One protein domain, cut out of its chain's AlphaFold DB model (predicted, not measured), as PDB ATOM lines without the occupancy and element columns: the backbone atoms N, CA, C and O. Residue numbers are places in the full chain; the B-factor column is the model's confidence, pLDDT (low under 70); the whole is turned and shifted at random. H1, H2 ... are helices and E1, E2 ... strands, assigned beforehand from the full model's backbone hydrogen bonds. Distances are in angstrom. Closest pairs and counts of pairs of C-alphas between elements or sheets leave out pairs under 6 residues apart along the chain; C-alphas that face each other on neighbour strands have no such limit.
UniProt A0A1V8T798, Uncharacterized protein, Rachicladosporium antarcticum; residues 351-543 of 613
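What this domain is: This is residues 351 to 543 of the 613 residues of an uncharacterized protein of Rachicladosporium antarcticum (UniProt A0A1V8T798). Look for H6 at the core: H3 and H4 pack on it crosswise, H2 crosses H3 farther out, and the two-strand ribbon E1 and E2 lies beside H6. H1 and H7 sit near each other at one end of the longest axis, and long loops link the parts. The printed part has 193 residues with seven named helices and two strands, in the order H1 H2 H3 H4 H5 E1 H6 E2 H7; the sheet, E1 = E2, is parallel, and the class is mostly helix, with under half of the residues in named elements. It is compact, with a radius of gyration of the C-alphas of 18.5 A and spans of 54 by 42 by 26 A.

How they stand to each other: Start at E1, residues 491 to 493, and E2, residues 522 to 524: N 492 and O 522 are 3.0 A apart, within hydrogen-bond range. H6, residues 497 to 512, completes a strand-helix-strand unit, two parallel neighbour strands with a helix between, whose crossover is right-handed. H3, residues 442 to 449, touches H6 at a steep tilt of 53 degrees; the closest C-alphas, of Asn 447 and Tyr 502, are 5.9 A apart. H4, residues 459 to 468, touches residues 508 to 512 of H6, closest at C-alphas Leu 462 and Val 512, 6.6 A. H5, residues 471 to 475, only just touches H6, with 3 pairs of C-alphas within 8 A; the closest, of Ile 474 and Cys 509, are 6.8 A apart. H2, residues 410 to 423, touches H3, closest at C-alphas Ala 420 and Phe 445, 5.5 A. H1, residues 367 to 378, and H7, residues 532 to 543, are close but not clearly touching: C-alphas Gln 369 and Asn 540, the closest, are 6.0 A apart. Every O i to N i+4 pair is within hydrogen-bond range in H1, H4, H5 and H6, against 8 of 10 in H2, 3 of 4 in H3 and 7 of 8 in H7.

Where its parts are: Find C-alpha 367 at (330.500, 325.353, 340.860), where H1 begins; it runs 16.4 A. H2 runs 20.4 A, and H6, from C-alpha 497 at (322.395, 333.284, 328.746), runs 22.7 A. H7 runs 16.7 A to C-alpha 543 at (340.112, 327.702, 341.880).

The domain as a whole: The C-alphas farthest apart, of Thr 389 and Ala 435, are 57.5 A apart. The printed part has no cut, and the links H1 to H2, H2 to H3 and H5 to E1 are long. Residues 357 to 364 stand free. The model's pLDDT is under 70 at residues 358 to 365, 383 to 396, 426 to 437 and 526 to 543.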
ATOM      1  N   LYS A 351     322.257 312.870 326.596       94.38
ATOM      2  CA  LYS A 351     321.902 313.039 325.173       94.38
ATOM      3  C   LYS A 351     321.401 314.451 324.867       94.38
ATOM      4  O   LYS A 351     321.521 314.892 323.733       94.38
ATOM      5  N   LEU A 352     320.825 315.132 325.861       95.12
ATOM      6  CA  LEU A 352     320.360 316.517 325.753       95.12
ATOM      7  C   LEU A 352     321.519 317.512 325.944       95.12
ATOM      8  O   LEU A 352     321.592 318.511 325.232       95.12
ATOM      9  N   PHE A 353     322.428 317.225 326.881       93.81
ATOM     10  CA  PHE A 353     323.654 317.995 327.096       93.81
ATOM     11  C   PHE A 353     324.820 317.061 327.488       93.81
ATOM     12  O   PHE A 353     324.936 316.682 328.659       93.81
ATOM     13  N   PRO A 354     325.667 316.642 326.525       89.12
ATOM     14  CA  PRO A 354     326.754 315.688 326.767       89.12
ATOM     15  C   PRO A 354     327.788 316.150 327.798       89.12
ATOM     16  O   PRO A 354     328.263 315.336 328.583       89.12
ATOM     17  N   ASP A 355     328.096 317.447 327.863       85.50
ATOM     18  CA  ASP A 355     329.144 317.993 328.739       85.50
ATOM     19  C   ASP A 355     328.828 317.963 330.245       85.50
ATOM     20  O   ASP A 355     329.709 318.226 331.069       85.50
ATOM     21  N   PHE A 356     327.612 317.554 330.620       87.94
ATOM     22  CA  PHE A 356     327.300 317.129 331.985       87.94
ATOM     23  C   PHE A 356     327.960 315.784 332.365       87.94
ATOM     24  O   PHE A 356     328.116 315.507 333.559       87.94
ATOM     25  N   GLU A 357     328.373 314.943 331.407       79.75
ATOM     26  CA  GLU A 357     329.148 313.734 331.702       79.75
ATOM     27  C   GLU A 357     330.601 314.109 332.044       79.75
ATOM     28  O   GLU A 357     331.383 314.565 331.212       79.75
ATOM     29  N   THR A 358     330.986 313.905 333.307       66.94
ATOM     30  CA  THR A 358     332.367 314.130 333.759       66.94
ATOM     31  C   THR A 358     333.253 312.941 333.358       66.94
ATOM     32  O   THR A 358     332.974 311.821 333.802       66.94
ATOM     33  N   PRO A 359     334.338 313.134 332.579       61.69
ATOM     34  CA  PRO A 359     335.187 312.029 332.143       61.69
ATOM     35  C   PRO A 359     335.838 311.275 333.310       61.69
ATOM     36  O   PRO A 359     336.220 311.846 334.336       61.69
ATOM     37  N   ARG A 360     335.986 309.954 333.157       50.78
ATOM     38  CA  ARG A 360     336.513 309.082 334.217       50.78
ATOM     39  C   ARG A 360     337.971 309.415 334.537       50.78
ATOM     40  O   ARG A 360     338.849 309.164 333.721       50.78
ATOM     41  N   GLY A 361     338.214 309.877 335.761       46.00
ATOM     42  CA  GLY A 361     339.547 310.233 336.261       46.00
ATOM     43  C   GLY A 361     339.779 311.739 336.384       46.00
ATOM     44  O   GLY A 361     340.716 312.136 337.069       46.00
ATOM     45  N   CYS A 362     338.913 312.577 335.805       48.94
ATOM     46  CA  CYS A 362     338.946 314.017 336.045       48.94
ATOM     47  C   CYS A 362     338.553 314.354 337.495       48.94
ATOM     48  O   CYS A 362     337.716 313.681 338.105       48.94
ATOM     49  N   GLY A 363     339.163 315.411 338.035       50.03
ATOM     50  CA  GLY A 363     338.794 315.992 339.326       50.03
ATOM     51  C   GLY A 363     337.444 316.718 339.283       50.03
ATOM     52  O   GLY A 363     336.822 316.869 338.229       50.03
ATOM     53  N   ARG A 364     336.986 317.192 340.447       58.12
ATOM     54  CA  ARG A 364     335.795 318.047 340.540       58.12
ATOM     55  C   ARG A 364     336.110 319.425 339.955       58.12
ATOM     56  O   ARG A 364     337.019 320.094 340.431       58.12
ATOM     57  N   VAL A 365     335.282 319.885 339.021       63.84
ATOM     58  CA  VAL A 365     335.219 321.301 338.638       63.84
ATOM     59  C   VAL A 365     334.413 322.063 339.706       63.84
ATOM     60  O   VAL A 365     333.387 321.568 340.192       63.84
ATOM     61  N   GLY A 366     334.880 323.245 340.120       71.62
ATOM     62  CA  GLY A 366     334.143 324.107 341.052       71.62
ATOM     63  C   GLY A 366     332.791 324.556 340.475       71.62
ATOM     64  O   GLY A 366     332.545 324.411 339.279       71.62
ATOM     65  N   LEU A 367     331.867 325.042 341.318       79.19
ATOM     66  CA  LEU A 367     330.500 325.353 340.860       79.19
ATOM     67  C   LEU A 367     330.503 326.438 339.774       79.19
ATOM     68  O   LEU A 367     329.946 326.213 338.699       79.19
ATOM     69  N   TYR A 368     331.214 327.543 340.017       80.75
ATOM     70  CA  TYR A 368     331.328 328.646 339.066       80.75
ATOM     71  C   TYR A 368     332.049 328.231 337.777       80.75
ATOM     72  O   TYR A 368     331.546 328.453 336.682       80.75
ATOM     73  N   GLN A 369     333.174 327.526 337.898       76.44
ATOM     74  CA  GLN A 369     333.965 327.034 336.764       76.44
ATOM     75  C   GLN A 369     333.153 326.041 335.913       76.44
ATOM     76  O   GLN A 369     333.262 326.018 334.688       76.44
ATOM     77  N   GLY A 370     332.287 325.248 336.553       80.06
ATOM     78  CA  GLY A 370     331.338 324.365 335.884       80.06
ATOM     79  C   GLY A 370     330.279 325.147 335.110       80.06
ATOM     80  O   GLY A 370     330.018 324.816 333.954       80.06
ATOM     81  N   GLN A 371     329.706 326.199 335.712       85.38
ATOM     82  CA  GLN A 371     328.763 327.097 335.034       85.38
ATOM     83  C   GLN A 371     329.424 327.769 333.830       85.38
ATOM     84  O   GLN A 371     328.891 327.668 332.729       85.38
ATOM     85  N   VAL A 372     330.599 328.381 334.011       82.44
ATOM     86  CA  VAL A 372     331.361 329.040 332.940       82.44
ATOM     87  C   VAL A 372     331.652 328.058 331.805       82.44
ATOM     88  O   VAL A 372     331.255 328.335 330.677       82.44
ATOM     89  N   ARG A 373     332.224 326.871 332.076       82.75
ATOM     90  CA  ARG A 373     332.458 325.849 331.036       82.75
ATOM     91  C   ARG A 373     331.177 325.498 330.278       82.75
ATOM     92  O   ARG A 373     331.189 325.471 329.052       82.75
ATOM     93  N   CYS A 374     330.079 325.216 330.978       87.25
ATOM     94  CA  CYS A 374     328.849 324.793 330.308       87.25
ATOM     95  C   CYS A 374     328.203 325.946 329.516       87.25
ATOM     96  O   CYS A 374     327.651 325.701 328.447       87.25
ATOM     97  N   ARG A 375     328.328 327.203 329.974       88.38
ATOM     98  CA  ARG A 375     327.885 328.396 329.229       88.38
ATOM     99  C   ARG A 375     328.726 328.627 327.972       88.38
ATOM    100  O   ARG A 375     328.145 328.883 326.928       88.38
ATOM    101  N   VAL A 376     330.049 328.445 328.027       84.06
ATOM    102  CA  VAL A 376     330.941 328.497 326.843       84.06
ATOM    103  C   VAL A 376     330.556 327.461 325.781       84.06
ATOM    104  O   VAL A 376     330.719 327.713 324.592       84.06
ATOM    105  N   ILE A 377     330.031 326.306 326.193       86.88
ATOM    106  CA  ILE A 377     329.666 325.205 325.287       86.88
ATOM    107  C   ILE A 377     328.248 325.376 324.721       86.88
ATOM    108  O   ILE A 377     328.035 325.156 323.531       86.88
ATOM    109  N   GLY A 378     327.289 325.802 325.551       90.31
ATOM    110  CA  GLY A 378     325.910 326.061 325.127       90.31
ATOM    111  C   GLY A 378     325.712 327.386 324.380       90.31
ATOM    112  O   GLY A 378     324.812 327.482 323.549       90.31
ATOM    113  N   TYR A 379     326.548 328.388 324.666       91.19
ATOM    114  CA  TYR A 379     326.462 329.766 324.164       91.19
ATOM    115  C   TYR A 379     327.851 330.313 323.759       91.19
ATOM    116  O   TYR A 379     328.306 331.325 324.308       91.19
ATOM    117  N   PRO A 380     328.575 329.644 322.838       85.62
ATOM    118  CA  PRO A 380     329.913 330.063 322.428       85.62
ATOM    119  C   PRO A 380     329.887 331.443 321.763       85.62
ATOM    120  O   PRO A 380     329.162 331.655 320.790       85.62
ATOM    121  N   SER A 381     330.718 332.365 322.257       77.25
ATOM    122  CA  SER A 381     330.902 333.681 321.638       77.25
ATOM    123  C   SER A 381     331.460 333.562 320.215       77.25
ATOM    124  O   SER A 381     332.351 332.750 319.946       77.25
ATOM    125  N   ARG A 382     330.954 334.420 319.326       73.25
ATOM    126  CA  ARG A 382     331.246 334.502 317.892       73.25
ATOM    127  C   ARG A 382     332.736 334.405 317.567       73.25
ATOM    128  O   ARG A 382     333.580 335.084 318.159       73.25
ATOM    129  N   GLU A 383     333.061 333.602 316.557       62.53
ATOM    130  CA  GLU A 383     334.428 333.493 316.054       62.53
ATOM    131  C   GLU A 383     334.915 334.855 315.526       62.53
ATOM    132  O   GLU A 383     334.228 335.538 314.771       62.53
ATOM    133  N   GLY A 384     336.085 335.297 315.993       56.03
ATOM    134  CA  GLY A 384     336.607 336.640 315.727       56.03
ATOM    135  C   GLY A 384     336.183 337.732 316.722       56.03
ATOM    136  O   GLY A 384     336.887 338.736 316.803       56.03
ATOM    137  N   ALA A 385     335.156 337.539 317.566       55.84
ATOM    138  CA  ALA A 385     334.818 338.504 318.632       55.84
ATOM    139  C   ALA A 385     335.979 338.709 319.626       55.84
ATOM    140  O   ALA A 385     336.178 339.805 320.142       55.84
ATOM    141  N   ARG A 386     336.825 337.680 319.790       50.50
ATOM    142  CA  ARG A 386     338.107 337.711 320.526       50.50
ATOM    143  C   ARG A 386     339.094 338.790 320.050       50.50
ATOM    144  O   ARG A 386     340.005 339.126 320.794       50.50
ATOM    145  N   ASN A 387     338.930 339.287 318.822       44.25
ATOM    146  CA  ASN A 387     339.815 340.263 318.182       44.25
ATOM    147  C   ASN A 387     339.124 341.625 317.962       44.25
ATOM    148  O   ASN A 387     339.702 342.503 317.322       44.25
ATOM    149  N   ALA A 388     337.886 341.804 318.437       45.84
ATOM    150  CA  ALA A 388     337.182 343.075 318.328       45.84
ATOM    151  C   ALA A 388     337.825 344.126 319.248       45.84
ATOM    152  O   ALA A 388     338.164 343.841 320.393       45.84
ATOM    153  N   THR A 389     337.952 345.366 318.775       43.06
ATOM    154  CA  THR A 389     338.682 346.463 319.444       43.06
ATOM    155  C   THR A 389     338.014 347.024 320.715       43.06
ATOM    156  O   THR A 389     338.355 348.118 321.157       43.06
ATOM    157  N   SER A 390     337.065 346.292 321.306       42.31
ATOM    158  CA  SER A 390     336.385 346.629 322.559       42.31
ATOM    159  C   SER A 390     336.630 345.516 323.590       42.31
ATOM    160  O   SER A 390     335.927 344.502 323.547       42.31
ATOM    161  N   PRO A 391     337.591 345.672 324.526       45.78
ATOM    162  CA  PRO A 391     337.847 344.658 325.559       45.78
ATOM    163  C   PRO A 391     336.607 344.399 326.434       45.78
ATOM    164  O   PRO A 391     336.342 343.274 326.840       45.78
ATOM    165  N   TYR A 392     335.747 345.408 326.597       43.16
ATOM    166  CA  TYR A 392     334.489 345.345 327.351       43.16
ATOM    167  C   TYR A 392     333.404 344.411 326.771       43.16
ATOM    168  O   TYR A 392     332.311 344.343 327.330       43.16
ATOM    169  N   LEU A 393     333.649 343.730 325.644       46.69
ATOM    170  CA  LEU A 393     332.700 342.796 325.012       46.69
ATOM    171  C   LEU A 393     333.266 341.380 324.801       46.69
ATOM    172  O   LEU A 393     332.545 340.502 324.331       46.69
ATOM    173  N   ALA A 394     334.521 341.112 325.179       52.34
ATOM    174  CA  ALA A 394     335.197 339.831 324.947       52.34
ATOM    175  C   ALA A 394     334.798 338.715 325.945       52.34
ATOM    176  O   ALA A 394     335.638 337.936 326.398       52.34
ATOM    177  N   SER A 395     333.508 338.616 326.288       60.22
ATOM    178  CA  SER A 395     332.988 337.576 327.184       60.22
ATOM    179  C   SER A 395     333.248 336.172 326.624       60.22
ATOM    180  O   SER A 395     333.077 335.920 325.427       60.22
ATOM    181  N   LEU A 396     333.612 335.230 327.501       65.00
ATOM    182  CA  LEU A 396     333.875 333.825 327.151       65.00
ATOM    183  C   LEU A 396     332.654 333.135 326.503       65.00
ATOM    184  O   LEU A 396     332.810 332.215 325.700       65.00
ATOM    185  N   TYR A 397     331.455 333.604 326.849       73.44
ATOM    186  CA  TYR A 397     330.154 333.205 326.311       73.44
ATOM    187  C   TYR A 397     329.256 334.440 326.162       73.44
ATOM    188  O   TYR A 397     329.345 335.369 326.969       73.44
ATOM    189  N   SER A 398     328.362 334.449 325.173       78.12
ATOM    190  CA  SER A 398     327.391 335.535 324.968       78.12
ATOM    191  C   SER A 398     326.045 334.976 324.516       78.12
ATOM    192  O   SER A 398     325.989 333.971 323.814       78.12
ATOM    193  N   TYR A 399     324.946 335.623 324.907       82.50
ATOM    194  CA  TYR A 399     323.616 335.298 324.385       82.50
ATOM    195  C   TYR A 399     323.303 336.024 323.065       82.50
ATOM    196  O   TYR A 399     322.604 335.485 322.199       82.50
ATOM    197  N   THR A 400     323.817 337.250 322.936       80.12
ATOM    198  CA  THR A 400     323.625 338.165 321.802       80.12
ATOM    199  C   THR A 400     324.595 337.892 320.660       80.12
ATOM    200  O   THR A 400     324.235 338.052 319.500       80.12
ATOM    201  N   ASP A 401     325.803 337.432 320.985       74.19
ATOM    202  CA  ASP A 401     326.922 337.269 320.054       74.19
ATOM    203  C   ASP A 401     327.264 335.785 319.863       74.19
ATOM    204  O   ASP A 401     328.433 335.409 319.823       74.19
ATOM    205  N   CYS A 402     326.247 334.919 319.812       79.88
ATOM    206  CA  CYS A 402     326.401 333.484 319.583       79.88
ATOM    207  C   CYS A 402     325.873 333.099 318.197       79.88
ATOM    208  O   CYS A 402     324.680 332.861 318.024       79.88
ATOM    209  N   ASP A 403     326.775 332.999 317.217       75.81
ATOM    210  CA  ASP A 403     326.458 332.571 315.843       75.81
ATOM    211  C   ASP A 403     326.050 331.081 315.747       75.81
ATOM    212  O   ASP A 403     325.541 330.651 314.712       75.81
ATOM    213  N   LYS A 404     326.287 330.268 316.790       85.62
ATOM    214  CA  LYS A 404     325.957 328.832 316.805       85.62
ATOM    215  C   LYS A 404     324.620 328.579 317.500       85.62
ATOM    216  O   LYS A 404     324.581 328.252 318.684       85.62
ATOM    217  N   GLU A 405     323.538 328.641 316.738       90.19
ATOM    218  CA  GLU A 405     322.218 328.193 317.191       90.19
ATOM    219  C   GLU A 405     321.994 326.717 316.808       90.19
ATOM    220  O   GLU A 405     322.215 326.338 315.659       90.19
ATOM    221  N   ASP A 406     321.549 325.876 317.749       90.25
ATOM    222  CA  ASP A 406     321.209 324.468 317.496       90.25
ATOM    223  C   ASP A 406     319.680 324.325 317.282       90.25
ATOM    224  O   ASP A 406     318.930 324.457 318.261       90.25
ATOM    225  N   PRO A 407     319.182 324.044 316.055       92.31
ATOM    226  CA  PRO A 407     317.748 324.005 315.749       92.31
ATOM    227  C   PRO A 407     316.975 322.952 316.541       92.31
ATOM    228  O   PRO A 407     317.546 321.968 317.023       92.31
ATOM    229  N   MET A 408     315.660 323.129 316.659       95.81
ATOM    230  CA  MET A 408     314.810 322.185 317.377       95.81
ATOM    231  C   MET A 408     314.202 321.134 316.439       95.81
ATOM    232  O   MET A 408     313.614 321.439 315.406       95.81
ATOM    233  N   THR A 409     314.334 319.857 316.807       97.06
ATOM    234  CA  THR A 409     313.776 318.720 316.055       97.06
ATOM    235  C   THR A 409     312.731 317.991 316.892       97.06
ATOM    236  O   THR A 409     312.712 318.103 318.121       97.06
ATOM    237  N   VAL A 410     311.868 317.197 316.257       96.19
ATOM    238  CA  VAL A 410     310.829 316.431 316.966       96.19
ATOM    239  C   VAL A 410     311.450 315.446 317.970       96.19
ATOM    240  O   VAL A 410     310.920 315.258 319.063       96.19
ATOM    241  N   GLU A 411     312.612 314.871 317.654       97.12
ATOM    242  CA  GLU A 411     313.373 313.978 318.534       97.12
ATOM    243  C   GLU A 411     313.909 314.717 319.766       97.12
ATOM    244  O   GLU A 411     313.836 314.187 320.878       97.12
ATOM    245  N   LEU A 412     314.406 315.950 319.590       97.19
ATOM    246  CA  LEU A 412     314.831 316.812 320.693       97.19
ATOM    247  C   LEU A 412     313.645 317.161 321.598       97.19
ATOM    248  O   LEU A 412     313.736 316.977 322.810       97.19
ATOM    249  N   LEU A 413     312.529 317.626 321.030       97.25
ATOM    250  CA  LEU A 413     311.348 318.017 321.805       97.25
ATOM    251  C   LEU A 413     310.720 316.809 322.525       97.25
ATOM    252  O   LEU A 413     310.312 316.925 323.680       97.25
ATOM    253  N   MET A 414     310.748 315.616 321.919       96.00
ATOM    254  CA  MET A 414     310.371 314.355 322.573       96.00
ATOM    255  C   MET A 414     311.317 313.965 323.719       96.00
ATOM    256  O   MET A 414     310.840 313.538 324.774       96.00
ATOM    257  N   LEU A 415     312.636 314.128 323.560       97.25
ATOM    258  CA  LEU A 415     313.615 313.887 324.628       97.25
ATOM    259  C   LEU A 415     313.430 314.876 325.789       97.25
ATOM    260  O   LEU A 415     313.375 314.461 326.947       97.25
ATOM    261  N   VAL A 416     313.280 316.164 325.483       97.44
ATOM    262  CA  VAL A 416     313.032 317.215 326.476       97.44
ATOM    263  C   VAL A 416     311.708 316.978 327.194       97.44
ATOM    264  O   VAL A 416     311.685 317.004 328.420       97.44
ATOM    265  N   ARG A 417     310.625 316.631 326.484       95.31
ATOM    266  CA  ARG A 417     309.345 316.245 327.100       95.31
ATOM    267  C   ARG A 417     309.499 315.046 328.030       95.31
ATOM    268  O   ARG A 417     308.972 315.076 329.138       95.31
ATOM    269  N   LYS A 418     310.239 314.009 327.621       94.81
ATOM    270  CA  LYS A 418     310.499 312.825 328.456       94.81
ATOM    271  C   LYS A 418     311.227 313.191 329.757       94.81
ATOM    272  O   LYS A 418     310.847 312.709 330.819       94.81
ATOM    273  N   LEU A 419     312.238 314.060 329.682       96.38
ATOM    274  CA  LEU A 419     312.984 314.540 330.850       96.38
ATOM    275  C   LEU A 419     312.140 315.483 331.723       96.38
ATOM    276  O   LEU A 419     312.123 315.332 332.941       96.38
ATOM    277  N   ALA A 420     311.378 316.395 331.122       94.75
ATOM    278  CA  ALA A 420     310.494 317.313 331.833       94.75
ATOM    279  C   ALA A 420     309.387 316.564 332.600       94.75
ATOM    280  O   ALA A 420     309.096 316.903 333.744       94.75
ATOM    281  N   LEU A 421     308.842 315.481 332.030       91.69
ATOM    282  CA  LEU A 421     307.854 314.618 332.691       91.69
ATOM    283  C   LEU A 421     308.386 313.940 333.967       91.69
ATOM    284  O   LEU A 421     307.580 313.535 334.802       91.69
ATOM    285  N   ARG A 422     309.711 313.852 334.174       91.81
ATOM    286  CA  ARG A 422     310.291 313.371 335.443       91.81
ATOM    287  C   ARG A 422     310.155 314.355 336.596       91.81
ATOM    288  O   ARG A 422     310.271 313.916 337.731       91.81
ATOM    289  N   PHE A 423     309.893 315.633 336.325       88.69
ATOM    290  CA  PHE A 423     309.500 316.599 337.353       88.69
ATOM    291  C   PHE A 423     308.008 316.483 337.706       88.69
ATOM    292  O   PHE A 423     307.591 316.996 338.737       88.69
ATOM    293  N   GLY A 424     307.217 315.795 336.878       80.56
ATOM    294  CA  GLY A 424     305.767 315.669 337.001       80.56
ATOM    295  C   GLY A 424     305.005 316.436 335.918       80.56
ATOM    296  O   GLY A 424     305.581 317.017 334.995       80.56
ATOM    297  N   THR A 425     303.680 316.420 336.033       72.81
ATOM    298  CA  THR A 425     302.749 317.186 335.196       72.81
ATOM    299  C   THR A 425     302.076 318.239 336.073       72.81
ATOM    300  O   THR A 425     301.580 317.902 337.146       72.81
ATOM    301  N   ASN A 426     302.051 319.508 335.650       58.28
ATOM    302  CA  ASN A 426     301.280 320.537 336.354       58.28
ATOM    303  C   ASN A 426     300.014 320.878 335.562       58.28
ATOM    304  O   ASN A 426     300.087 321.073 334.353       58.28
ATOM    305  N   SER A 427     298.870 320.877 336.253       49.34
ATOM    306  CA  SER A 427     297.647 321.660 335.990       49.34
ATOM    307  C   SER A 427     296.478 321.038 336.769       49.34
ATOM    308  O   SER A 427     295.782 320.157 336.267       49.34
ATOM    309  N   ASN A 428     296.249 321.514 337.996       41.84
ATOM    310  CA  ASN A 428     294.896 321.509 338.579       41.84
ATOM    311  C   ASN A 428     294.047 322.672 338.013       41.84
ATOM    312  O   ASN A 428     292.841 322.729 338.239       41.84
ATOM    313  N   VAL A 429     294.671 323.581 337.252       39.31
ATOM    314  CA  VAL A 429     294.013 324.617 336.448       39.31
ATOM    315  C   VAL A 429     293.249 323.955 335.295       39.31
ATOM    316  O   VAL A 429     293.799 323.136 334.558       39.31
ATOM    317  N   GLY A 430     291.964 324.285 335.152       37.09
ATOM    318  CA  GLY A 430     291.073 323.660 334.174       37.09
ATOM    319  C   GLY A 430     291.323 324.128 332.738       37.09
ATOM    320  O   GLY A 430     290.777 325.143 332.320       37.09
ATOM    321  N   GLY A 431     292.085 323.346 331.970       36.59
ATOM    322  CA  GLY A 431     292.270 323.498 330.523       36.59
ATOM    323  C   GLY A 431     292.026 322.184 329.769       36.59
ATOM    324  O   GLY A 431     292.053 321.103 330.362       36.59
ATOM    325  N   TYR A 432     291.779 322.261 328.456       37.62
ATOM    326  CA  TYR A 432     291.471 321.105 327.596       37.62
ATOM    327  C   TYR A 432     292.686 320.175 327.398       37.62
ATOM    328  O   TYR A 432     293.331 320.168 326.350       37.62
ATOM    329  N   ARG A 433     292.986 319.339 328.397       51.00
ATOM    330  CA  ARG A 433     293.968 318.253 328.272       51.00
ATOM    331  C   ARG A 433     293.512 317.242 327.213       51.00
ATOM    332  O   ARG A 433     292.419 316.685 327.318       51.00
ATOM    333  N   LEU A 434     294.386 316.927 326.256       44.12
ATOM    334  CA  LEU A 434     294.217 315.775 325.363       44.12
ATOM    335  C   LEU A 434     294.154 314.490 326.203       44.12
ATOM    336  O   LEU A 434     295.132 314.099 326.847       44.12
ATOM    337  N   ALA A 435     292.985 313.847 326.227       40.19
ATOM    338  CA  ALA A 435     292.717 312.712 327.102       40.19
ATOM    339  C   ALA A 435     293.720 311.565 326.866       40.19
ATOM    340  O   ALA A 435     293.840 311.040 325.763       40.19
ATOM    341  N   GLY A 436     294.443 311.179 327.923       48.12
ATOM    342  CA  GLY A 436     295.452 310.113 327.890       48.12
ATOM    343  C   GLY A 436     296.901 310.568 327.662       48.12
ATOM    344  O   GLY A 436     297.807 309.760 327.859       48.12
ATOM    345  N   VAL A 437     297.161 311.840 327.325       58.16
ATOM    346  CA  VAL A 437     298.529 312.360 327.132       58.16
ATOM    347  C   VAL A 437     298.892 313.338 328.249       58.16
ATOM    348  O   VAL A 437     298.538 314.513 328.214       58.16
ATOM    349  N   GLY A 438     299.639 312.865 329.250       70.56
ATOM    350  CA  GLY A 438     300.229 313.748 330.260       70.56
ATOM    351  C   GLY A 438     301.259 314.690 329.634       70.56
ATOM    352  O   GLY A 438     302.149 314.227 328.916       70.56
ATOM    353  N   GLN A 439     301.156 315.991 329.911       81.44
ATOM    354  CA  GLN A 439     302.128 316.999 329.482       81.44
ATOM    355  C   GLN A 439     302.941 317.506 330.678       81.44
ATOM    356  O   GLN A 439     302.381 317.655 331.768       81.44
ATOM    357  N   PRO A 440     304.255 317.736 330.516       89.69
ATOM    358  CA  PRO A 440     305.075 318.329 331.563       89.69
ATOM    359  C   PRO A 440     304.691 319.797 331.771       89.69
ATOM    360  O   PRO A 440     304.087 320.414 330.899       89.69
ATOM    361  N   HIS A 441     305.082 320.386 332.898       89.88
ATOM    362  CA  HIS A 441     304.902 321.826 333.084       89.88
ATOM    363  C   HIS A 441     305.774 322.615 332.095       89.88
ATOM    364  O   HIS A 441     306.987 322.386 332.021       89.88
ATOM    365  N   LEU A 442     305.170 323.578 331.387       93.00
ATOM    366  CA  LEU A 442     305.853 324.404 330.389       93.00
ATOM    367  C   LEU A 442     307.142 325.060 330.921       93.00
ATOM    368  O   LEU A 442     308.157 325.003 330.235       93.00
ATOM    369  N   PHE A 443     307.166 325.563 332.164       93.75
ATOM    370  CA  PHE A 443     308.377 326.123 332.789       93.75
ATOM    371  C   PHE A 443     309.592 325.180 332.699       93.75
ATOM    372  O   PHE A 443     310.674 325.583 332.273       93.75
ATOM    373  N   VAL A 444     309.406 323.906 333.064       95.12
ATOM    374  CA  VAL A 444     310.462 322.880 333.040       95.12
ATOM    375  C   VAL A 444     310.846 322.530 331.604       95.12
ATOM    376  O   VAL A 444     312.024 322.352 331.303       95.12
ATOM    377  N   PHE A 445     309.856 322.439 330.714       96.62
ATOM    378  CA  PHE A 445     310.069 322.128 329.302       96.62
ATOM    379  C   PHE A 445     310.910 323.206 328.603       96.62
ATOM    380  O   PHE A 445     311.893 322.869 327.946       96.62
ATOM    381  N   LEU A 446     310.584 324.489 328.803       97.62
ATOM    382  CA  LEU A 446     311.344 325.609 328.244       97.62
ATOM    383  C   LEU A 446     312.771 325.656 328.804       97.62
ATOM    384  O   LEU A 446     313.722 325.694 328.030       97.62
ATOM    385  N   ASN A 447     312.945 325.571 330.127       97.50
ATOM    386  CA  ASN A 447     314.272 325.632 330.754       97.50
ATOM    387  C   ASN A 447     315.208 324.466 330.373       97.50
ATOM    388  O   ASN A 447     316.426 324.616 330.397       97.50
ATOM    389  N   LEU A 448     314.679 323.299 329.994       97.69
ATOM    390  CA  LEU A 448     315.501 322.195 329.482       97.69
ATOM    391  C   LEU A 448     315.973 322.413 328.030       97.69
ATOM    392  O   LEU A 448     316.930 321.768 327.600       97.69
ATOM    393  N   LEU A 449     315.356 323.326 327.268       97.69
ATOM    394  CA  LEU A 449     315.833 323.700 325.928       97.69
ATOM    395  C   LEU A 449     317.049 324.638 325.988       97.69
ATOM    396  O   LEU A 449     317.877 324.597 325.072       97.69
ATOM    397  N   THR A 450     317.197 325.411 327.074       96.75
ATOM    398  CA  THR A 450     318.214 326.468 327.263       96.75
ATOM    399  C   THR A 450     319.596 325.968 327.705       96.75
ATOM    400  O   THR A 450     320.390 326.726 328.262       96.75
ATOM    401  N   PHE A 451     319.905 324.687 327.501       95.31
ATOM    402  CA  PHE A 451     321.282 324.194 327.636       95.31
ATOM    403  C   PHE A 451     322.142 324.509 326.399       95.31
ATOM    404  O   PHE A 451     323.364 324.488 326.491       95.31
ATOM    405  N   HIS A 452     321.514 324.841 325.268       93.12
ATOM    406  CA  HIS A 452     322.166 325.369 324.069       93.12
ATOM    407  C   HIS A 452     321.377 326.577 323.547       93.12
ATOM    408  O   HIS A 452     320.159 326.644 323.742       93.12
ATOM    409  N   LYS A 453     322.049 327.489 322.837       94.50
ATOM    410  CA  LYS A 453     321.411 328.540 322.037       94.50
ATOM    411  C   LYS A 453     320.439 327.915 321.027       94.50
ATOM    412  O   LYS A 453     320.803 326.987 320.306       94.50
ATOM    413  N   ARG A 454     319.206 328.424 320.976       94.81
ATOM    414  CA  ARG A 454     318.148 328.010 320.040       94.81
ATOM    415  C   ARG A 454     317.734 329.179 319.153       94.81
ATOM    416  O   ARG A 454     317.620 330.285 319.690       94.81
ATOM    417  N   PRO A 455     317.446 328.934 317.861       93.94
ATOM    418  CA  PRO A 455     316.929 329.966 316.977       93.94
ATOM    419  C   PRO A 455     315.559 330.450 317.452       93.94
ATOM    420  O   PRO A 455     314.700 329.654 317.840       93.94
ATOM    421  N   ALA A 456     315.356 331.765 317.409       92.19
ATOM    422  CA  ALA A 456     314.058 332.371 317.680       92.19
ATOM    423  C   ALA A 456     313.052 332.021 316.570       92.19
ATOM    424  O   ALA A 456     313.404 331.959 315.390       92.19
ATOM    425  N   ARG A 457     311.782 331.841 316.945       94.19
ATOM    426  CA  ARG A 457     310.650 331.505 316.061       94.19
ATOM    427  C   ARG A 457     310.818 330.193 315.282       94.19
ATOM    428  O   ARG A 457     310.266 330.048 314.191       94.19
ATOM    429  N   ASP A 458     311.549 329.228 315.843       96.69
ATOM    430  CA  ASP A 458     311.738 327.893 315.261       96.69
ATOM    431  C   ASP A 458     310.378 327.216 314.964       96.69
ATOM    432  O   ASP A 458     309.596 326.965 315.889       96.69
ATOM    433  N   PRO A 459     310.066 326.886 313.696       96.38
ATOM    434  CA  PRO A 459     308.731 326.435 313.309       96.38
ATOM    435  C   PRO A 459     308.355 325.061 313.882       96.38
ATOM    436  O   PRO A 459     307.165 324.772 314.026       96.38
ATOM    437  N   VAL A 460     309.331 324.216 314.235       97.50
ATOM    438  CA  VAL A 460     309.076 322.919 314.881       97.50
ATOM    439  C   VAL A 460     308.646 323.149 316.328       97.50
ATOM    440  O   VAL A 460     307.692 322.526 316.792       97.50
ATOM    441  N   PHE A 461     309.290 324.094 317.018       97.69
ATOM    442  CA  PHE A 461     308.899 324.513 318.362       97.69
ATOM    443  C   PHE A 461     307.541 325.228 318.386       97.69
ATOM    444  O   PHE A 461     306.690 324.843 319.185       97.69
ATOM    445  N   LEU A 462     307.273 326.186 317.489       96.88
ATOM    446  CA  LEU A 462     305.971 326.878 317.460       96.88
ATOM    447  C   LEU A 462     304.810 325.894 317.201       96.88
ATOM    448  O   LEU A 462     303.779 325.957 317.871       96.88
ATOM    449  N   SER A 463     305.005 324.938 316.284       96.19
ATOM    450  CA  SER A 463     304.050 323.853 315.998       96.19
ATOM    451  C   SER A 463     303.857 322.899 317.188       96.19
ATOM    452  O   SER A 463     302.745 322.461 317.487       96.19
ATOM    453  N   TRP A 464     304.927 322.603 317.929       95.19
ATOM    454  CA  TRP A 464     304.843 321.819 319.160       95.19
ATOM    455  C   TRP A 464     304.051 322.545 320.253       95.19
ATOM    456  O   TRP A 464     303.229 321.926 320.928       95.19
ATOM    457  N   ILE A 465     304.268 323.854 320.416       95.44
ATOM    458  CA  ILE A 465     303.582 324.675 321.418       95.44
ATOM    459  C   ILE A 465     302.070 324.734 321.148       95.44
ATOM    460  O   ILE A 465     301.304 324.408 322.056       95.44
ATOM    461  N   THR A 466     301.631 325.014 319.912       92.75
ATOM    462  CA  THR A 466     300.193 324.989 319.549       92.75
ATOM    463  C   THR A 466     299.537 323.620 319.729       92.75
ATOM    464  O   THR A 466     298.350 323.542 320.038       92.75
ATOM    465  N   THR A 467     300.285 322.531 319.534       90.19
ATOM    466  CA  THR A 467     299.745 321.161 319.575       90.19
ATOM    467  C   THR A 467     299.639 320.602 321.002       90.19
ATOM    468  O   THR A 467     298.930 319.615 321.233       90.19
ATOM    469  N   HIS A 468     300.361 321.171 321.976       89.00
ATOM    470  CA  HIS A 468     300.574 320.527 323.280       89.00
ATOM    471  C   HIS A 468     300.338 321.388 324.523       89.00
ATOM    472  O   HIS A 468     300.211 320.800 325.599       89.00
ATOM    473  N   TYR A 469     300.236 322.711 324.394       89.75
ATOM    474  CA  TYR A 469     299.967 323.626 325.507       89.75
ATOM    475  C   TYR A 469     298.788 324.551 325.190       89.75
ATOM    476  O   TYR A 469     298.405 324.721 324.033       89.75
ATOM    477  N   SER A 470     298.196 325.133 326.228       89.25
ATOM    478  CA  SER A 470     297.123 326.120 326.130       89.25
ATOM    479  C   SER A 470     297.608 327.518 326.521       89.25
ATOM    480  O   SER A 470     298.688 327.683 327.085       89.25
ATOM    481  N   ILE A 471     296.765 328.525 326.274       91.00
ATOM    482  CA  ILE A 471     296.977 329.909 326.724       91.00
ATOM    483  C   ILE A 471     297.305 329.955 328.224       91.00
ATOM    484  O   ILE A 471     298.291 330.575 328.615       91.00
ATOM    485  N   TYR A 472     296.552 329.227 329.056       87.88
ATOM    486  CA  TYR A 472     296.730 329.227 330.510       87.88
ATOM    487  C   TYR A 472     298.104 328.701 330.955       87.88
ATOM    488  O   TYR A 472     298.682 329.248 331.892       87.88
ATOM    489  N   ASP A 473     298.658 327.695 330.263       88.56
ATOM    490  CA  ASP A 473     299.996 327.148 330.549       88.56
ATOM    491  C   ASP A 473     301.121 328.167 330.283       88.56
ATOM    492  O   ASP A 473     302.235 328.003 330.784       88.56
ATOM    493  N   ILE A 474     300.840 329.198 329.475       92.94
ATOM    494  CA  ILE A 474     301.763 330.280 329.118       92.94
ATOM    495  C   ILE A 474     301.536 331.479 330.039       92.94
ATOM    496  O   ILE A 474     302.492 331.946 330.654       92.94
ATOM    497  N   GLU A 475     300.290 331.946 330.186       92.00
ATOM    498  CA  GLU A 475     299.926 333.064 331.072       92.00
ATOM    499  C   GLU A 475     300.419 332.844 332.509       92.00
ATOM    500  O   GLU A 475     300.968 333.769 333.114       92.00
ATOM    501  N   GLU A 476     300.319 331.611 333.023       88.94
ATOM    502  CA  GLU A 476     300.804 331.225 334.353       88.94
ATOM    503  C   GLU A 476     302.277 331.604 334.597       88.94
ATOM    504  O   GLU A 476     302.649 331.935 335.728       88.94
ATOM    505  N   LEU A 477     303.116 331.570 333.555       92.19
ATOM    506  CA  LEU A 477     304.562 331.770 333.664       92.19
ATOM    507  C   LEU A 477     304.977 333.235 333.814       92.19
ATOM    508  O   LEU A 477     306.108 333.492 334.229       92.19
ATOM    509  N   TYR A 478     304.114 334.188 333.442       92.31
ATOM    510  CA  TYR A 478     304.523 335.592 333.313       92.31
ATOM    511  C   TYR A 478     303.473 336.642 333.689       92.31
ATOM    512  O   TYR A 478     303.844 337.803 333.879       92.31
ATOM    513  N   MET A 479     302.206 336.258 333.865       90.94
ATOM    514  CA  MET A 479     301.146 337.147 334.341       90.94
ATOM    515  C   MET A 479     300.672 336.802 335.757       90.94
ATOM    516  O   MET A 479     300.562 335.638 336.154       90.94
ATOM    517  N   HIS A 480     300.336 337.841 336.515       86.31
ATOM    518  CA  HIS A 480     299.465 337.742 337.679       86.31
ATOM    519  C   HIS A 480     298.006 337.510 337.233       86.31
ATOM    520  O   HIS A 480     297.618 337.983 336.161       86.31
ATOM    521  N   PRO A 481     297.139 336.927 338.089       81.50
ATOM    522  CA  PRO A 481     295.701 336.773 337.814       81.50
ATOM    523  C   PRO A 481     294.928 338.073 337.510       81.50
ATOM    524  O   PRO A 481     293.787 338.017 337.062       81.50
ATOM    525  N   CYS A 482     295.521 339.248 337.749       83.38
ATOM    526  CA  CYS A 482     294.971 340.561 337.402       83.38
ATOM    527  C   CYS A 482     295.441 341.110 336.033       83.38
ATOM    528  O   CYS A 482     295.204 342.280 335.735       83.38
ATOM    529  N   GLY A 483     296.111 340.306 335.197       84.81
ATOM    530  CA  GLY A 483     296.518 340.692 333.836       84.81
ATOM    531  C   GLY A 483     297.727 341.638 333.760       84.81
ATOM    532  O   GLY A 483     298.016 342.207 332.700       84.81
ATOM    533  N   THR A 484     298.449 341.833 334.864       88.75
ATOM    534  CA  THR A 484     299.759 342.504 334.909       88.75
ATOM    535  C   THR A 484     300.890 341.478 334.863       88.75
ATOM    536  O   THR A 484     300.712 340.335 335.274       88.75
ATOM    537  N   PHE A 485     302.063 341.868 334.364       90.38
ATOM    538  CA  PHE A 485     303.252 341.008 334.405       90.38
ATOM    539  C   PHE A 485     303.875 341.013 335.809       90.38
ATOM    540  O   PHE A 485     303.726 342.006 336.525       90.38
ATOM    541  N   TYR A 486     304.614 339.963 336.179       90.75
ATOM    542  CA  TYR A 486     305.443 339.994 337.394       90.75
ATOM    543  C   TYR A 486     306.526 341.086 337.273       90.75
ATOM    544  O   TYR A 486     307.238 341.153 336.268       90.75
ATOM    545  N   GLU A 487     306.660 341.958 338.279       91.62
ATOM    546  CA  GLU A 487     307.665 343.036 338.250       91.62
ATOM    547  C   GLU A 487     309.078 342.441 338.114       91.62
ATOM    548  O   GLU A 487     309.417 341.471 338.786       91.62
ATOM    549  N   GLY A 488     309.918 343.000 337.242       90.12
ATOM    550  CA  GLY A 488     311.308 342.563 337.093       90.12
ATOM    551  C   GLY A 488     311.506 341.158 336.507       90.12
ATOM    552  O   GLY A 488     312.623 340.658 336.543       90.12
ATOM    553  N   ILE A 489     310.480 340.504 335.939       92.56
ATOM    554  CA  ILE A 489     310.657 339.193 335.276       92.56
ATOM    555  C   ILE A 489     311.612 339.239 334.068       92.56
ATOM    556  O   ILE A 489     312.184 338.215 333.703       92.56
ATOM    557  N   THR A 490     311.825 340.422 333.483       93.19
ATOM    558  CA  THR A 490     312.775 340.658 332.384       93.19
ATOM    559  C   THR A 490     314.102 341.275 332.834       93.19
ATOM    560  O   THR A 490     314.964 341.507 331.987       93.19
ATOM    561  N   ASN A 491     314.308 341.512 334.137       91.88
ATOM    562  CA  ASN A 491     315.614 341.879 334.684       91.88
ATOM    563  C   ASN A 491     316.491 340.623 334.730       91.88
ATOM    564  O   ASN A 491     316.215 339.688 335.483       91.88
ATOM    565  N   VAL A 492     317.543 340.586 333.912       89.88
ATOM    566  CA  VAL A 492     318.436 339.425 333.803       89.88
ATOM    567  C   VAL A 492     319.882 339.895 333.826       89.88
ATOM    568  O   VAL A 492     320.274 340.754 333.040       89.88
ATOM    569  N   ALA A 493     320.691 339.314 334.709       88.00
ATOM    570  CA  ALA A 493     322.122 339.579 334.729       88.00
ATOM    571  C   ALA A 493     322.789 339.094 333.431       88.00
ATOM    572  O   ALA A 493     322.520 337.990 332.951       88.00
ATOM    573  N   GLU A 494     323.700 339.904 332.889       84.38
ATOM    574  CA  GLU A 494     324.367 339.677 331.596       84.38
ATOM    575  C   GLU A 494     325.017 338.282 331.453       84.38
ATOM    576  O   GLU A 494     325.131 337.745 330.354       84.38
ATOM    577  N   ASN A 495     325.417 337.666 332.571       84.81
ATOM    578  CA  ASN A 495     326.114 336.386 332.599       84.81
ATOM    579  C   ASN A 495     325.179 335.156 332.604       84.81
ATOM    580  O   ASN A 495     325.664 334.039 332.790       84.81
ATOM    581  N   LEU A 496     323.863 335.322 332.408       91.25
ATOM    582  CA  LEU A 496     322.854 334.249 332.480       91.25
ATOM    583  C   LEU A 496     322.187 333.943 331.118       91.25
ATOM    584  O   LEU A 496     320.972 334.110 330.976       91.25
ATOM    585  N   PRO A 497     322.927 333.453 330.102       91.94
ATOM    586  CA  PRO A 497     322.395 333.284 328.746       91.94
ATOM    587  C   PRO A 497     321.224 332.288 328.663       91.94
ATOM    588  O   PRO A 497     320.310 332.483 327.865       91.94
ATOM    589  N   GLY A 498     321.190 331.268 329.530       94.25
ATOM    590  CA  GLY A 498     320.060 330.336 329.617       94.25
ATOM    591  C   GLY A 498     318.758 331.004 330.077       94.25
ATOM    592  O   GLY A 498     317.694 330.713 329.540       94.25
ATOM    593  N   VAL A 499     318.835 331.970 331.001       95.06
ATOM    594  CA  VAL A 499     317.662 332.733 331.468       95.06
ATOM    595  C   VAL A 499     317.161 333.677 330.367       95.06
ATOM    596  O   VAL A 499     315.954 333.819 330.185       95.06
ATOM    597  N   MET A 500     318.062 334.258 329.567       95.00
ATOM    598  CA  MET A 500     317.680 335.059 328.395       95.00
ATOM    599  C   MET A 500     316.987 334.204 327.323       95.00
ATOM    600  O   MET A 500     315.926 334.585 326.836       95.00
ATOM    601  N   GLN A 501     317.529 333.016 327.021       95.56
ATOM    602  CA  GLN A 501     316.900 332.055 326.109       95.56
ATOM    603  C   GLN A 501     315.517 331.614 326.602       95.56
ATOM    604  O   GLN A 501     314.609 331.472 325.788       95.56
ATOM    605  N   TYR A 502     315.338 331.404 327.912       97.44
ATOM    606  CA  TYR A 502     314.032 331.075 328.491       97.44
ATOM    607  C   TYR A 502     313.005 332.178 328.203       97.44
ATOM    608  O   TYR A 502     311.896 331.872 327.766       97.44
ATOM    609  N   LEU A 503     313.378 333.451 328.383       96.94
ATOM    610  CA  LEU A 503     312.485 334.578 328.097       96.94
ATOM    611  C   LEU A 503     312.170 334.720 326.601       96.94
ATOM    612  O   LEU A 503     311.042 335.067 326.265       96.94
ATOM    613  N   ASP A 504     313.102 334.402 325.700       95.75
ATOM    614  CA  ASP A 504     312.831 334.431 324.254       95.75
ATOM    615  C   ASP A 504     311.965 333.252 323.786       95.75
ATOM    616  O   ASP A 504     311.016 333.457 323.032       95.75
ATOM    617  N   LEU A 505     312.189 332.038 324.306       97.31
ATOM    618  CA  LEU A 505     311.293 330.897 324.065       97.31
ATOM    619  C   LEU A 505     309.882 331.153 324.631       97.31
ATOM    620  O   LEU A 505     308.887 330.721 324.049       97.31
ATOM    621  N   LEU A 506     309.783 331.885 325.745       97.50
ATOM    622  CA  LEU A 506     308.518 332.357 326.310       97.50
ATOM    623  C   LEU A 506     307.866 333.440 325.431       97.50
ATOM    624  O   LEU A 506     306.664 333.359 325.191       97.50
ATOM    625  N   ARG A 507     308.629 334.402 324.889       96.94
ATOM    626  CA  ARG A 507     308.130 335.368 323.886       96.94
ATOM    627  C   ARG A 507     307.593 334.654 322.651       96.94
ATOM    628  O   ARG A 507     306.540 335.034 322.155       96.94
ATOM    629  N   ASP A 508     308.252 333.598 322.188       96.88
ATOM    630  CA  ASP A 508     307.757 332.768 321.088       96.88
ATOM    631  C   ASP A 508     306.447 332.041 321.433       96.88
ATOM    632  O   ASP A 508     305.531 332.032 320.611       96.88
ATOM    633  N   CYS A 509     306.291 331.529 322.660       96.94
ATOM    634  CA  CYS A 509     305.008 330.989 323.130       96.94
ATOM    635  C   CYS A 509     303.900 332.061 323.165       96.94
ATOM    636  O   CYS A 509     302.778 331.802 322.739       96.94
ATOM    637  N   ILE A 510     304.218 333.272 323.635       96.06
ATOM    638  CA  ILE A 510     303.301 334.424 323.683       96.06
ATOM    639  C   ILE A 510     302.866 334.833 322.264       96.06
ATOM    640  O   ILE A 510     301.669 334.964 322.009       96.06
ATOM    641  N   ASN A 511     303.817 334.958 321.331       94.69
ATOM    642  CA  ASN A 511     303.569 335.303 319.925       94.69
ATOM    643  C   ASN A 511     302.636 334.294 319.230       94.69
ATOM    644  O   ASN A 511     301.825 334.676 318.392       94.69
ATOM    645  N   VAL A 512     302.750 333.003 319.564       95.12
ATOM    646  CA  VAL A 512     301.955 331.915 318.966       95.12
ATOM    647  C   VAL A 512     300.462 331.992 319.306       95.12
ATOM    648  O   VAL A 512     299.638 331.528 318.520       95.12
ATOM    649  N   PHE A 513     300.109 332.591 320.444       93.25
ATOM    650  CA  PHE A 513     298.730 332.711 320.924       93.25
ATOM    651  C   PHE A 513     298.207 334.162 320.945       93.25
ATOM    652  O   PHE A 513     297.161 334.413 321.536       93.25
ATOM    653  N   ASP A 514     298.919 335.103 320.306       93.69
ATOM    654  CA  ASP A 514     298.619 336.552 320.290       93.69
ATOM    655  C   ASP A 514     298.417 337.146 321.702       93.69
ATOM    656  O   ASP A 514     297.543 337.976 321.961       93.69
ATOM    657  N   LEU A 515     299.217 336.665 322.662       93.81
ATOM    658  CA  LEU A 515     299.119 337.076 324.059       93.81
ATOM    659  C   LEU A 515     299.843 338.400 324.312       93.81
ATOM    660  O   LEU A 515     300.711 338.849 323.563       93.81
ATOM    661  N   LYS A 516     299.491 339.033 325.433       92.25
ATOM    662  CA  LYS A 516     300.022 340.333 325.848       92.25
ATOM    663  C   LYS A 516     301.558 340.292 325.917       92.25
ATOM    664  O   LYS A 516     302.115 339.595 326.763       92.25
ATOM    665  N   ILE A 517     302.227 341.036 325.034       90.12
ATOM    666  CA  ILE A 517     303.675 340.932 324.779       90.12
ATOM    667  C   ILE A 517     304.508 341.254 326.028       90.12
ATOM    668  O   ILE A 517     304.313 342.283 326.676       90.12
ATOM    669  N   LEU A 518     305.475 340.382 326.332       91.56
ATOM    670  CA  LEU A 518     306.469 340.588 327.385       91.56
ATOM    671  C   LEU A 518     307.471 341.696 326.976       91.56
ATOM    672  O   LEU A 518     308.005 341.608 325.868       91.56
ATOM    673  N   PRO A 519     307.784 342.686 327.842       89.62
ATOM    674  CA  PRO A 519     308.802 343.711 327.567       89.62
ATOM    675  C   PRO A 519     310.177 343.125 327.226       89.62
ATOM    676  O   PRO A 519     310.440 341.961 327.519       89.62
ATOM    677  N   ASP A 520     311.084 343.924 326.664       90.31
ATOM    678  CA  ASP A 520     312.459 343.491 326.375       90.31
ATOM    679  C   ASP A 520     313.271 343.157 327.646       90.31
ATOM    680  O   ASP A 520     312.921 343.543 328.767       90.31
ATOM    681  N   ASN A 521     314.369 342.410 327.468       89.69
ATOM    682  CA  ASN A 521     315.292 342.060 328.553       89.69
ATOM    683  C   ASN A 521     316.030 343.313 329.056       89.69
ATOM    684  O   ASN A 521     316.798 343.930 328.316       89.69
ATOM    685  N   VAL A 522     315.871 343.640 330.339       89.19
ATOM    686  CA  VAL A 522     316.697 344.638 331.027       89.19
ATOM    687  C   VAL A 522     317.971 343.932 331.482       89.19
ATOM    688  O   VAL A 522     317.979 343.217 332.486       89.19
ATOM    689  N   LEU A 523     319.040 344.087 330.698       84.88
ATOM    690  CA  LEU A 523     320.328 343.457 330.977       84.88
ATOM    691  C   LEU A 523     321.051 344.183 332.112       84.88
ATOM    692  O   LEU A 523     321.588 345.276 331.930       84.88
ATOM    693  N   GLU A 524     321.098 343.549 333.279       79.75
ATOM    694  CA  GLU A 524     321.876 344.050 334.404       79.75
ATOM    695  C   GLU A 524     323.351 343.706 334.199       79.75
ATOM    696  O   GLU A 524     323.759 342.542 334.271       79.75
ATOM    697  N   ARG A 525     324.151 344.741 333.925       72.38
ATOM    698  CA  ARG A 525     325.612 344.641 333.927       72.38
ATOM    699  C   ARG A 525     326.099 344.538 335.362       72.38
ATOM    700  O   ARG A 525     325.600 345.241 336.238       72.38
ATOM    701  N   VAL A 526     327.028 343.617 335.599       61.72
ATOM    702  CA  VAL A 526     327.351 343.151 336.958       61.72
ATOM    703  C   VAL A 526     328.646 343.776 337.492       61.72
ATOM    704  O   VAL A 526     328.880 343.753 338.697       61.72
ATOM    705  N   CYS A 527     329.471 344.349 336.608       58.00
ATOM    706  CA  CYS A 527     330.765 344.941 336.944       58.00
ATOM    707  C   CYS A 527     330.994 346.246 336.162       58.00
ATOM    708  O   CYS A 527     330.785 346.284 334.948       58.00
ATOM    709  N   ASP A 528     331.509 347.282 336.829       48.38
ATOM    710  CA  ASP A 528     331.742 348.615 336.251       48.38
ATOM    711  C   ASP A 528     333.013 348.686 335.384       48.38
ATOM    712  O   ASP A 528     333.994 349.351 335.712       48.38
ATOM    713  N   GLY A 529     333.020 347.965 334.261       42.66
ATOM    714  CA  GLY A 529     334.055 348.104 333.229       42.66
ATOM    715  C   GLY A 529     335.405 347.440 333.527       42.66
ATOM    716  O   GLY A 529     336.387 347.759 332.864       42.66
ATOM    717  N   ARG A 530     335.483 346.491 334.467       48.72
ATOM    718  CA  ARG A 530     336.589 345.511 334.474       48.72
ATOM    719  C   ARG A 530     336.402 344.520 333.322       48.72
ATOM    720  O   ARG A 530     335.264 344.179 333.006       48.72
ATOM    721  N   ASP A 531     337.496 344.060 332.708       52.94
ATOM    722  CA  ASP A 531     337.412 343.051 331.647       52.94
ATOM    723  C   ASP A 531     336.799 341.763 332.222       52.94
ATOM    724  O   ASP A 531     337.312 341.159 333.170       52.94
ATOM    725  N   PHE A 532     335.658 341.372 331.656       56.34
ATOM    726  CA  PHE A 532     334.909 340.190 332.067       56.34
ATOM    727  C   PHE A 532     335.733 338.913 331.947       56.34
ATOM    728  O   PHE A 532     335.513 337.976 332.713       56.34
ATOM    729  N   ARG A 533     336.664 338.876 330.991       56.22
ATOM    730  CA  ARG A 533     337.564 337.755 330.795       56.22
ATOM    731  C   ARG A 533     338.654 337.726 331.852       56.22
ATOM    732  O   ARG A 533     338.850 336.659 332.411       56.22
ATOM    733  N   ASP A 534     339.326 338.836 332.154       56.88
ATOM    734  CA  ASP A 534     340.363 338.839 333.199       56.88
ATOM    735  C   ASP A 534     339.773 338.439 334.558       56.88
ATOM    736  O   ASP A 534     340.404 337.701 335.310       56.88
ATOM    737  N   GLU A 535     338.539 338.853 334.860       58.66
ATOM    738  CA  GLU A 535     337.857 338.478 336.101       58.66
ATOM    739  C   GLU A 535     337.344 337.024 336.085       58.66
ATOM    740  O   GLU A 535     337.540 336.308 337.068       58.66
ATOM    741  N   ASP A 536     336.759 336.530 334.984       61.19
ATOM    742  CA  ASP A 536     336.377 335.111 334.885       61.19
ATOM    743  C   ASP A 536     337.620 334.192 334.855       61.19
ATOM    744  O   ASP A 536     337.628 333.167 335.537       61.19
ATOM    745  N   ASP A 537     338.709 334.574 334.178       60.16
ATOM    746  CA  ASP A 537     339.991 333.855 334.174       60.16
ATOM    747  C   ASP A 537     340.678 333.932 335.558       60.16
ATOM    748  O   ASP A 537     341.190 332.914 336.025       60.16
ATOM    749  N   ARG A 538     340.600 335.055 336.295       60.62
ATOM    750  CA  ARG A 538     341.033 335.165 337.710       60.62
ATOM    751  C   ARG A 538     340.239 334.225 338.619       60.62
ATOM    752  O   ARG A 538     340.822 333.549 339.475       60.62
ATOM    753  N   LEU A 539     338.918 334.156 338.454       57.50
ATOM    754  CA  LEU A 539     338.038 333.271 339.225       57.50
ATOM    755  C   LEU A 539     338.209 331.791 338.845       57.50
ATOM    756  O   LEU A 539     338.048 330.913 339.697       57.50
ATOM    757  N   ASN A 540     338.592 331.499 337.603       54.25
ATOM    758  CA  ASN A 540     339.011 330.167 337.175       54.25
ATOM    759  C   ASN A 540     340.354 329.791 337.833       54.25
ATOM    760  O   ASN A 540     340.385 328.865 338.645       54.25
ATOM    761  N   GLN A 541     341.424 330.556 337.590       50.97
ATOM    762  CA  GLN A 541     342.794 330.299 338.072       50.97
ATOM    763  C   GLN A 541     342.893 330.183 339.601       50.97
ATOM    764  O   GLN A 541     343.531 329.268 340.123       50.97
ATOM    765  N   SER A 542     342.209 331.059 340.349       41.94
ATOM    766  CA  SER A 542     342.161 330.989 341.822       41.94
ATOM    767  C   SER A 542     341.522 329.699 342.360       41.94
ATOM    768  O   SER A 542     341.767 329.328 343.508       41.94
ATOM    769  N   THR A 543     340.763 328.975 341.529       39.00
ATOM    770  CA  THR A 543     340.112 327.702 341.880       39.00
ATOM    771  C   THR A 543     340.758 326.478 341.202       39.00
ATOM    772  O   THR A 543     340.562 325.354 341.670       39.00
TER     773      THR A 543